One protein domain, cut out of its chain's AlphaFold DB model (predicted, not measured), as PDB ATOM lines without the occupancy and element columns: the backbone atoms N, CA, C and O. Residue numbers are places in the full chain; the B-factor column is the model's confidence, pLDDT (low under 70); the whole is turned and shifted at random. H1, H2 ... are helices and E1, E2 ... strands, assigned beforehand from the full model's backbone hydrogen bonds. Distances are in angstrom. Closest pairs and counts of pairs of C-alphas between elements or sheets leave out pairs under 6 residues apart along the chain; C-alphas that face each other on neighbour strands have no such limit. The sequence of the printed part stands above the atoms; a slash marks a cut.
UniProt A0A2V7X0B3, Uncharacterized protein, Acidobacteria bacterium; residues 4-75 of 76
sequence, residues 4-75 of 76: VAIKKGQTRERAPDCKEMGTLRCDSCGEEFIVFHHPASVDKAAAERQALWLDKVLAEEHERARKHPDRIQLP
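What this domain is: This is residues 4 to 75 of the 76 residues of an uncharacterized protein of Acidobacteria bacterium (UniProt A0A2V7X0B3). A strongly twisted sheet of four short strands has one long helix, H1, laid slantwise over one face, while the other face has no named helix; this makes two layers, a sheet with a helix on one face. The long loop of residues 8 to 18, between E1 and E2, lies on the side of the sheet away from H1. The printed part has 72 residues with four named strands and one named helix, in the order E1, E2, E3, H1, E4; the sheet runs E2, E3, E1, E4, all antiparallel, and the class is mixed, helices and strands. The whole is compact, with a radius of gyration of the C-alphas of 11.8 A, and spans 36 by 27 by 16 A.

Where its parts are: E1, residues 4 to 7, begins at C-alpha 4 at (44.076, -53.536, 30.530) and is 10.0 A long from first to last C-alpha. E2, residues 19 to 25, is the longest strand, 18.1 A. E3, residues 32 to 37, measures 16.7 A. H1, residues 44 to 63, measures 28.7 A, from C-alpha 44 at (38.886, -52.841, 17.681) to C-alpha 63 at (30.905, -39.550, 41.845). E4, residues 71 to 74, is 9.6 A long and ends at C-alpha 74 at (38.884, -54.172, 31.063).

How they stand to each other: E2 and E3 form a hairpin, with N 19 and O 37 2.7 A apart and N 33 and O 24 2.7 A apart, within hydrogen-bond range. E3 and E1 are antiparallel at 154 degrees, with N 34 and O 6 at 2.8 A. E1 and E4 are antiparallel at 150 degrees, with N 5 and O 72 at 2.8 A. E2 and E4 are the edge strands and are apart. H1 is on the sheet at a height of 7.3 A. It lies over E3, on which 6 of its C-alphas fall, and only just not over E2, on which 2 fall. On the local plane it stands at 38 degrees to E3, slantwise to the strands. The closest C-alphas of H1 and E2 are those of Ala 47 and Met 21, 6.3 A apart; those of H1 and E4 are Gln 50 and Leu 74, 6.1 A apart. E1 and H1 are near each other, with 5 pairs of C-alphas within 10 A. E3, H1 and E4 make a split strand-helix-strand unit, two strands that run the same way with E1 between them in the sheet, and its crossover is left-handed. In H1 every O i to N i+4 pair is within hydrogen-bond range.

The domain as a whole: The two C-alphas farthest apart are those of Ala 40 and Ala 65, 36.5 A. The printed part has no cut. The link from E1 to E2, 11 residues, is long; those from E2 to E3, E3 to H1 and H1 to E4 are short. The mean pLDDT of the printed part is 83.8, and residues 10 to 16 are under 70.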
ATOM      1  N   VAL A   4      43.778 -54.363  29.361       88.69
ATOM      2  CA  VAL A   4      44.076 -53.536  30.530       88.69
ATOM      3  C   VAL A   4      44.167 -52.078  30.117       88.69
ATOM      4  O   VAL A   4      44.735 -51.758  29.077       88.69
ATOM      5  N   ALA A   5      43.621 -51.194  30.937       89.31
ATOM      6  CA  ALA A   5      43.858 -49.767  30.849       89.31
ATOM      7  C   ALA A   5      44.916 -49.381  31.884       89.31
ATOM      8  O   ALA A   5      44.801 -49.737  33.057       89.31
ATOM      9  N   ILE A   6      45.955 -48.679  31.449       88.38
ATOM     10  CA  ILE A   6      47.051 -48.235  32.315       88.38
ATOM     11  C   ILE A   6      47.179 -46.727  32.194       88.38
ATOM     12  O   ILE A   6      47.192 -46.182  31.090       88.38
ATOM     13  N   LYS A   7      47.292 -46.045  33.328       88.75
ATOM     14  CA  LYS A   7      47.452 -44.597  33.377       88.75
ATOM     15  C   LYS A   7      48.728 -44.153  32.651       88.75
ATOM     16  O   LYS A   7      49.834 -44.637  32.906       88.75
ATOM     17  N   LYS A   8      48.589 -43.195  31.740       83.06
ATOM     18  CA  LYS A   8      49.681 -42.599  30.969       83.06
ATOM     19  C   LYS A   8      50.610 -41.823  31.904       83.06
ATOM     20  O   LYS A   8      50.170 -41.054  32.753       83.06
ATOM     21  N   GLY A   9      51.913 -42.041  31.745       73.81
ATOM     22  CA  GLY A   9      52.945 -41.511  32.645       73.81
ATOM     23  C   GLY A   9      53.437 -42.520  33.686       73.81
ATOM     24  O   GLY A   9      54.466 -42.284  34.313       73.81
ATOM     25  N   GLN A  10      52.781 -43.678  33.817       68.44
ATOM     26  CA  GLN A  10      53.272 -44.778  34.640       68.44
ATOM     27  C   GLN A  10      54.258 -45.634  33.819       68.44
ATOM     28  O   GLN A  10      53.890 -46.538  33.074       68.44
ATOM     29  N   THR A  11      55.552 -45.310  33.901       53.78
ATOM     30  CA  THR A  11      56.629 -45.968  33.126       53.78
ATOM     31  C   THR A  11      56.891 -47.415  33.560       53.78
ATOM     32  O   THR A  11      57.579 -48.150  32.854       53.78
ATOM     33  N   ARG A  12      56.380 -47.817  34.730       53.19
ATOM     34  CA  ARG A  12      56.687 -49.095  35.387       53.19
ATOM     35  C   ARG A  12      55.837 -50.255  34.866       53.19
ATOM     36  O   ARG A  12      56.300 -51.388  34.894       53.19
ATOM     37  N   GLU A  13      54.647 -49.960  34.344       54.88
ATOM     38  CA  GLU A  13      53.689 -50.939  33.815       54.88
ATOM     39  C   GLU A  13      53.471 -50.797  32.302       54.88
ATOM     40  O   GLU A  13      52.398 -51.120  31.802       54.88
ATOM     41  N   ARG A  14      54.473 -50.350  31.526       57.00
ATOM     42  CA  ARG A  14      54.429 -50.558  30.068       57.00
ATOM     43  C   ARG A  14      54.327 -52.058  29.836       57.00
ATOM     44  O   ARG A  14      55.336 -52.734  29.979       57.00
ATOM     45  N   ALA A  15      53.134 -52.561  29.528       61.38
ATOM     46  CA  ALA A  15      52.907 -53.953  29.178       61.38
ATOM     47  C   ALA A  15      53.645 -54.210  27.854       61.38
ATOM     48  O   ALA A  15      53.137 -53.831  26.797       61.38
ATOM     49  N   PRO A  16      54.869 -54.772  27.884       60.47
ATOM     50  CA  PRO A  16      55.724 -54.805  26.700       60.47
ATOM     51  C   PRO A  16      55.182 -55.785  25.650       60.47
ATOM     52  O   PRO A  16      55.520 -55.678  24.477       60.47
ATOM     53  N   ASP A  17      54.303 -56.694  26.079       74.69
ATOM     54  CA  ASP A  17      53.632 -57.702  25.264       74.69
ATOM     55  C   ASP A  17      52.176 -57.321  24.941       74.69
ATOM     56  O   ASP A  17      51.333 -58.176  24.702       74.69
ATOM     57  N   CYS A  18      51.809 -56.038  25.001       78.06
ATOM     58  CA  CYS A  18      50.460 -55.599  24.646       78.06
ATOM     59  C   CYS A  18      50.485 -54.496  23.590       78.06
ATOM     60  O   CYS A  18      51.342 -53.615  23.582       78.06
ATOM     61  N   LYS A  19      49.512 -54.546  22.682       84.88
ATOM     62  CA  LYS A  19      49.298 -53.548  21.644       84.88
ATOM     63  C   LYS A  19      48.402 -52.438  22.176       84.88
ATOM     64  O   LYS A  19      47.326 -52.711  22.705       84.88
ATOM     65  N   GLU A  20      48.847 -51.198  22.008       87.81
ATOM     66  CA  GLU A  20      48.024 -50.018  22.257       87.81
ATOM     67  C   GLU A  20      46.848 -50.002  21.275       87.81
ATOM     68  O   GLU A  20      47.032 -50.055  20.056       87.81
ATOM     69  N   MET A  21      45.641 -49.957  21.826       88.19
ATOM     70  CA  MET A  21      44.399 -49.893  21.064       88.19
ATOM     71  C   MET A  21      43.812 -48.485  21.035       88.19
ATOM     72  O   MET A  21      43.116 -48.135  20.087       88.19
ATOM     73  N   GLY A  22      44.104 -47.677  22.053       87.00
ATOM     74  CA  GLY A  22      43.637 -46.302  22.139       87.00
ATOM     75  C   GLY A  22      44.040 -45.640  23.449       87.00
ATOM     76  O   GLY A  22      44.528 -46.293  24.368       87.00
ATOM     77  N   THR A  23      43.820 -44.332  23.528       88.88
ATOM     78  CA  THR A  23      43.982 -43.550  24.757       88.88
ATOM     79  C   THR A  23      42.643 -42.920  25.114       88.88
ATOM     80  O   THR A  23      41.977 -42.355  24.248       88.88
ATOM     81  N   LEU A  24      42.261 -43.009  26.380       89.06
ATOM     82  CA  LEU A  24      41.108 -42.346  26.966       89.06
ATOM     83  C   LEU A  24      41.595 -41.277  27.940       89.06
ATOM     84  O   LEU A  24      42.524 -41.512  28.704       89.06
ATOM     85  N   ARG A  25      40.960 -40.111  27.948       90.06
ATOM     86  CA  ARG A  25      41.218 -39.070  28.939       90.06
ATOM     87  C   ARG A  25      39.976 -38.900  29.797       90.06
ATOM     88  O   ARG A  25      38.903 -38.680  29.254       90.06
ATOM     89  N   CYS A  26      40.135 -38.976  31.112       87.38
ATOM     90  CA  CYS A  26      39.073 -38.628  32.040       87.38
ATOM     91  C   CYS A  26      38.817 -37.118  31.981       87.38
ATOM     92  O   CYS A  26      39.746 -36.328  32.164       87.38
ATOM     93  N   ASP A  27      37.568 -36.714  31.762       84.19
ATOM     94  CA  ASP A  27      37.202 -35.295  31.697       84.19
ATOM     95  C   ASP A  27      37.217 -34.624  33.085       84.19
ATOM     96  O   ASP A  27      37.545 -33.447  33.215       84.19
ATOM     97  N   SER A  28      36.960 -35.386  34.154       84.94
ATOM     98  CA  SER A  28      36.860 -34.852  35.520       84.94
ATOM     99  C   SER A  28      38.210 -34.520  36.167       84.94
ATOM    100  O   SER A  28      38.341 -33.477  36.803       84.94
ATOM    101  N   CYS A  29      39.222 -35.383  36.030       87.50
ATOM    102  CA  CYS A  29      40.561 -35.159  36.600       87.50
ATOM    103  C   CYS A  29      41.644 -34.861  35.558       87.50
ATOM    104  O   CYS A  29      42.749 -34.452  35.915       87.50
ATOM    105  N   GLY A  30      41.351 -35.069  34.273       85.81
ATOM    106  CA  GLY A  30      42.318 -34.916  33.192       85.81
ATOM    107  C   GLY A  30      43.327 -36.059  33.076       85.81
ATOM    108  O   GLY A  30      44.222 -35.961  32.237       85.81
ATOM    109  N   GLU A  31      43.211 -37.120  33.881       88.94
ATOM    110  CA  GLU A  31      44.095 -38.284  33.804       88.94
ATOM    111  C   GLU A  31      43.888 -39.042  32.491       88.94
ATOM    112  O   GLU A  31      42.763 -39.281  32.052       88.94
ATOM    113  N   GLU A  32      44.988 -39.426  31.855       90.50
ATOM    114  CA  GLU A  32      44.973 -40.187  30.612       90.50
ATOM    115  C   GLU A  32      45.244 -41.667  30.905       90.50
ATOM    116  O   GLU A  32      46.122 -42.000  31.696       90.50
ATOM    117  N   PHE A  33      44.531 -42.557  30.228       89.50
ATOM    118  CA  PHE A  33      44.642 -44.007  30.313       89.50
ATOM    119  C   PHE A  33      44.847 -44.577  28.921       89.50
ATOM    120  O   PHE A  33      44.158 -44.206  27.979       89.50
ATOM    121  N   ILE A  34      45.780 -45.506  28.784       88.94
ATOM    122  CA  ILE A  34      46.053 -46.196  27.532       88.94
ATOM    123  C   ILE A  34      45.443 -47.590  27.623       88.94
ATOM    124  O   ILE A  34      45.730 -48.333  28.561       88.94
ATOM    125  N   VAL A  35      44.599 -47.931  26.653       88.81
ATOM    126  CA  VAL A  35      43.990 -49.253  26.504       88.81
ATOM    127  C   VAL A  35      44.962 -50.161  25.761       88.81
ATOM    128  O   VAL A  35      45.357 -49.882  24.628       88.81
ATOM    129  N   PHE A  36      45.315 -51.273  26.391       87.62
ATOM    130  CA  PHE A  36      46.240 -52.275  25.888       87.62
ATOM    131  C   PHE A  36      45.534 -53.614  25.718       87.62
ATOM    132  O   PHE A  36      44.861 -54.086  26.635       87.62
ATOM    133  N   HIS A  37      45.708 -54.245  24.560       87.94
ATOM    134  CA  HIS A  37      45.232 -55.604  24.297       87.94
ATOM    135  C   HIS A  37      46.409 -56.530  24.044       87.94
ATOM    136  O   HIS A  37      47.410 -56.131  23.449       87.94
ATOM    137  N   HIS A  38      46.267 -57.798  24.410       83.06
ATOM    138  CA  HIS A  38      47.223 -58.811  23.983       83.06
ATOM    139  C   HIS A  38      47.255 -58.896  22.438       83.06
ATOM    140  O   HIS A  38      46.187 -58.967  21.823       83.06
ATOM    141  N   PRO A  39      48.431 -58.924  21.779       80.69
ATOM    142  CA  PRO A  39      48.559 -58.885  20.318       80.69
ATOM    143  C   PRO A  39      47.850 -60.050  19.618       80.69
ATOM    144  O   PRO A  39      47.349 -59.889  18.511       80.69
ATOM    145  N   ALA A  40      47.759 -61.206  20.280       81.81
ATOM    146  CA  ALA A  40      47.024 -62.375  19.790       81.81
ATOM    147  C   ALA A  40      45.488 -62.225  19.838       81.81
ATOM    148  O   ALA A  40      44.778 -63.053  19.275       81.81
ATOM    149  N   SER A  41      44.964 -61.204  20.522       77.25
ATOM    150  CA  SER A  41      43.528 -60.992  20.742       77.25
ATOM    151  C   SER A  41      43.143 -59.515  20.605       77.25
ATOM    152  O   SER A  41      42.374 -58.979  21.405       77.25
ATOM    153  N   VAL A  42      43.743 -58.828  19.631       81.56
ATOM    154  CA  VAL A  42      43.416 -57.433  19.317       81.56
ATOM    155  C   VAL A  42      42.067 -57.365  18.620       81.56
ATOM    156  O   VAL A  42      41.872 -57.959  17.564       81.56
ATOM    157  N   ASP A  43      41.151 -56.601  19.201       85.06
ATOM    158  CA  ASP A  43      39.813 -56.412  18.665       85.06
ATOM    159  C   ASP A  43      39.431 -54.943  18.827       85.06
ATOM    160  O   ASP A  43      39.442 -54.397  19.931       85.06
ATOM    161  N   LYS A  44      39.178 -54.278  17.698       84.81
ATOM    162  CA  LYS A  44      38.886 -52.841  17.681       84.81
ATOM    163  C   LYS A  44      37.499 -52.546  18.246       84.81
ATOM    164  O   LYS A  44      37.356 -51.593  18.999       84.81
ATOM    165  N   ALA A  45      36.510 -53.384  17.938       87.56
ATOM    166  CA  ALA A  45      35.150 -53.200  18.428       87.56
ATOM    167  C   ALA A  45      35.064 -53.468  19.938       87.56
ATOM    168  O   ALA A  45      34.310 -52.804  20.649       87.56
ATOM    169  N   ALA A  46      35.841 -54.426  20.451       87.06
ATOM    170  CA  ALA A  46      36.032 -54.587  21.888       87.06
ATOM    171  C   ALA A  46      36.715 -53.353  22.489       87.06
ATOM    172  O   ALA A  46      36.171 -52.783  23.428       87.06
ATOM    173  N   ALA A  47      37.814 -52.869  21.896       86.75
ATOM    174  CA  ALA A  47      38.545 -51.709  22.410       86.75
ATOM    175  C   ALA A  47      37.665 -50.454  22.527       86.75
ATOM    176  O   ALA A  47      37.735 -49.745  23.529       86.75
ATOM    177  N   GLU A  48      36.798 -50.196  21.545       88.25
ATOM    178  CA  GLU A  48      35.834 -49.091  21.599       88.25
ATOM    179  C   GLU A  48      34.810 -49.277  22.727       88.25
ATOM    180  O   GLU A  48      34.569 -48.356  23.508       88.25
ATOM    181  N   ARG A  49      34.245 -50.485  22.875       90.00
ATOM    182  CA  ARG A  49      33.322 -50.801  23.981       90.00
ATOM    183  C   ARG A  49      34.000 -50.667  25.344       90.00
ATOM    184  O   ARG A  49      33.395 -50.154  26.282       90.00
ATOM    185  N   GLN A  50      35.251 -51.093  25.443       89.62
ATOM    186  CA  GLN A  50      36.054 -51.022  26.656       89.62
ATOM    187  C   GLN A  50      36.440 -49.588  27.000       89.62
ATOM    188  O   GLN A  50      36.413 -49.236  28.174       89.62
ATOM    189  N   ALA A  51      36.732 -48.743  26.009       88.25
ATOM    190  CA  ALA A  51      36.950 -47.316  26.217       88.25
ATOM    191  C   ALA A  51      35.676 -46.631  26.737       88.25
ATOM    192  O   ALA A  51      35.730 -45.921  27.737       88.25
ATOM    193  N   LEU A  52      34.515 -46.910  26.134       89.81
ATOM    194  CA  LEU A  52      33.224 -46.393  26.608       89.81
ATOM    195  C   LEU A  52      32.873 -46.889  28.019       89.81
ATOM    196  O   LEU A  52      32.277 -46.162  28.809       89.81
ATOM    197  N   TRP A  53      33.213 -48.137  28.338       91.94
ATOM    198  CA  TRP A  53      33.040 -48.678  29.684       91.94
ATOM    199  C   TRP A  53      33.984 -48.007  30.683       91.94
ATOM    200  O   TRP A  53      33.547 -47.617  31.763       91.94
ATOM    201  N   LEU A  54      35.254 -47.833  30.309       90.31
ATOM    202  CA  LEU A  54      36.266 -47.187  31.137       90.31
ATOM    203  C   LEU A  54      35.851 -45.755  31.475       90.31
ATOM    204  O   LEU A  54      35.888 -45.392  32.641       90.31
ATOM    205  N   ASP A  55      35.383 -44.983  30.495       90.38
ATOM    206  CA  ASP A  55      34.855 -43.630  30.702       90.38
ATOM    207  C   ASP A  55      33.781 -43.582  31.800       90.38
ATOM    208  O   ASP A  55      33.897 -42.817  32.759       90.38
ATOM    209  N   LYS A  56      32.798 -44.489  31.732       89.94
ATOM    210  CA  LYS A  56      31.742 -44.601  32.748       89.94
ATOM    211  C   LYS A  56      32.281 -44.965  34.127       89.94
ATOM    212  O   LYS A  56      31.825 -44.408  35.117       89.94
ATOM    213  N   VAL A  57      33.231 -45.897  34.204       89.56
ATOM    214  CA  VAL A  57      33.840 -46.297  35.482       89.56
ATOM    215  C   VAL A  57      34.623 -45.144  36.096       89.56
ATOM    216  O   VAL A  57      34.534 -44.922  37.299       89.56
ATOM    217  N   LEU A  58      35.368 -44.388  35.287       88.56
ATOM    218  CA  LEU A  58      36.088 -43.210  35.759       88.56
ATOM    219  C   LEU A  58      35.103 -42.143  36.266       88.56
ATOM    220  O   LEU A  58      35.310 -41.596  37.348       88.56
ATOM    221  N   ALA A  59      34.006 -41.896  35.546       88.38
ATOM    222  CA  ALA A  59      32.948 -40.997  36.006       88.38
ATOM    223  C   ALA A  59      32.342 -41.460  37.346       88.38
ATOM    224  O   ALA A  59      32.268 -40.669  38.285       88.38
ATOM    225  N   GLU A  60      32.007 -42.747  37.484       89.25
ATOM    226  CA  GLU A  60      31.435 -43.291  38.723       89.25
ATOM    227  C   GLU A  60      32.422 -43.206  39.903       89.25
ATOM    228  O   GLU A  60      32.042 -42.873  41.028       89.25
ATOM    229  N   GLU A  61      33.711 -43.469  39.675       88.50
ATOM    230  CA  GLU A  61      34.735 -43.319  40.713       88.50
ATOM    231  C   GLU A  61      34.822 -41.864  41.195       88.50
ATOM    232  O   GLU A  61      34.946 -41.624  42.398       88.50
ATOM    233  N   HIS A  62      34.663 -40.890  40.296       87.25
ATOM    234  CA  HIS A  62      34.568 -39.481  40.673       87.25
ATOM    235  C   HIS A  62      33.301 -39.142  41.453       87.25
ATOM    236  O   HIS A  62      33.392 -38.424  42.450       87.25
ATOM    237  N   GLU A  63      32.146 -39.689  41.070       86.31
ATOM    238  CA  GLU A  63      30.905 -39.550  41.845       86.31
ATOM    239  C   GLU A  63      31.065 -40.106  43.270       86.31
ATOM    240  O   GLU A  63      30.533 -39.553  44.233       86.31
ATOM    241  N   ARG A  64      31.868 -41.163  43.428       88.62
ATOM    242  CA  ARG A  64      32.225 -41.758  44.725       88.62
ATOM    243  C   ARG A  64      33.398 -41.057  45.428       88.62
ATOM    244  O   ARG A  64      33.832 -41.538  46.476       88.62
ATOM    245  N   ALA A  65      33.916 -39.955  44.875       83.81
ATOM    246  CA  ALA A  65      35.099 -39.226  45.341       83.81
ATOM    247  C   ALA A  65      36.352 -40.112  45.527       83.81
ATOM    248  O   ALA A  65      37.168 -39.897  46.429       83.81
ATOM    249  N   ARG A  66      36.505 -41.129  44.673       85.38
ATOM    250  CA  ARG A  66      37.643 -42.051  44.647       85.38
ATOM    251  C   ARG A  66      38.667 -41.615  43.608       85.38
ATOM    252  O   ARG A  66      38.352 -40.962  42.619       85.38
ATOM    253  N   LYS A  67      39.926 -41.978  43.855       83.88
ATOM    254  CA  LYS A  67      41.004 -41.811  42.878       83.88
ATOM    255  C   LYS A  67      41.023 -43.006  41.943       83.88
ATOM    256  O   LYS A  67      40.828 -44.133  42.394       83.88
ATOM    257  N   HIS A  68      41.345 -42.764  40.680       83.44
ATOM    258  CA  HIS A  68      41.531 -43.849  39.735       83.44
ATOM    259  C   HIS A  68      42.750 -44.699  40.110       83.44
ATOM    260  O   HIS A  68      43.803 -44.144  40.446       83.44
ATOM    261  N   PRO A  69      42.642 -46.033  40.047       84.69
ATOM    262  CA  PRO A  69      43.808 -46.893  40.155       84.69
ATOM    263  C   PRO A  69      44.677 -46.738  38.903       84.69
ATOM    264  O   PRO A  69      44.177 -46.515  37.801       84.69
ATOM    265  N   ASP A  70      45.991 -46.901  39.050       84.81
ATOM    266  CA  ASP A  70      46.908 -46.752  37.916       84.81
ATOM    267  C   ASP A  70      46.746 -47.853  36.850       84.81
ATOM    268  O   ASP A  70      47.147 -47.663  35.700       84.81
ATOM    269  N   ARG A  71      46.139 -48.988  37.223       86.56
ATOM    270  CA  ARG A  71      45.820 -50.116  36.346       86.56
ATOM    271  C   ARG A  71      44.381 -50.576  36.556       86.56
ATOM    272  O   ARG A  71      43.981 -50.903  37.671       86.56
ATOM    273  N   ILE A  72      43.637 -50.676  35.460       87.75
ATOM    274  CA  ILE A  72      42.245 -51.128  35.415       87.75
ATOM    275  C   ILE A  72      42.161 -52.313  34.456       87.75
ATOM    276  O   ILE A  72      42.644 -52.253  33.327       87.75
ATOM    277  N   GLN A  73      41.557 -53.412  34.899       87.44
ATOM    278  CA  GLN A  73      41.276 -54.542  34.020       87.44
ATOM    279  C   GLN A  73      39.980 -54.275  33.254       87.44
ATOM    280  O   GLN A  73      38.968 -53.920  33.856       87.44
ATOM    281  N   LEU A  74      40.026 -54.427  31.931       87.31
ATOM    282  CA  LEU A  74      38.884 -54.172  31.063       87.31
ATOM    283  C   LEU A  74      38.090 -55.469  30.831       87.31
ATOM    284  O   LEU A  74      38.697 -56.542  30.743       87.31
ATOM    285  N   PRO A  75      36.752 -55.388  30.727       82.69
ATOM    286  CA  PRO A  75      35.903 -56.529  30.379       82.69
ATOM    287  C   PRO A  75      36.100 -56.956  28.914       82.69
ATOM    288  O   PRO A  75      36.601 -56.168  28.119       82.69
TER     289      PRO A  75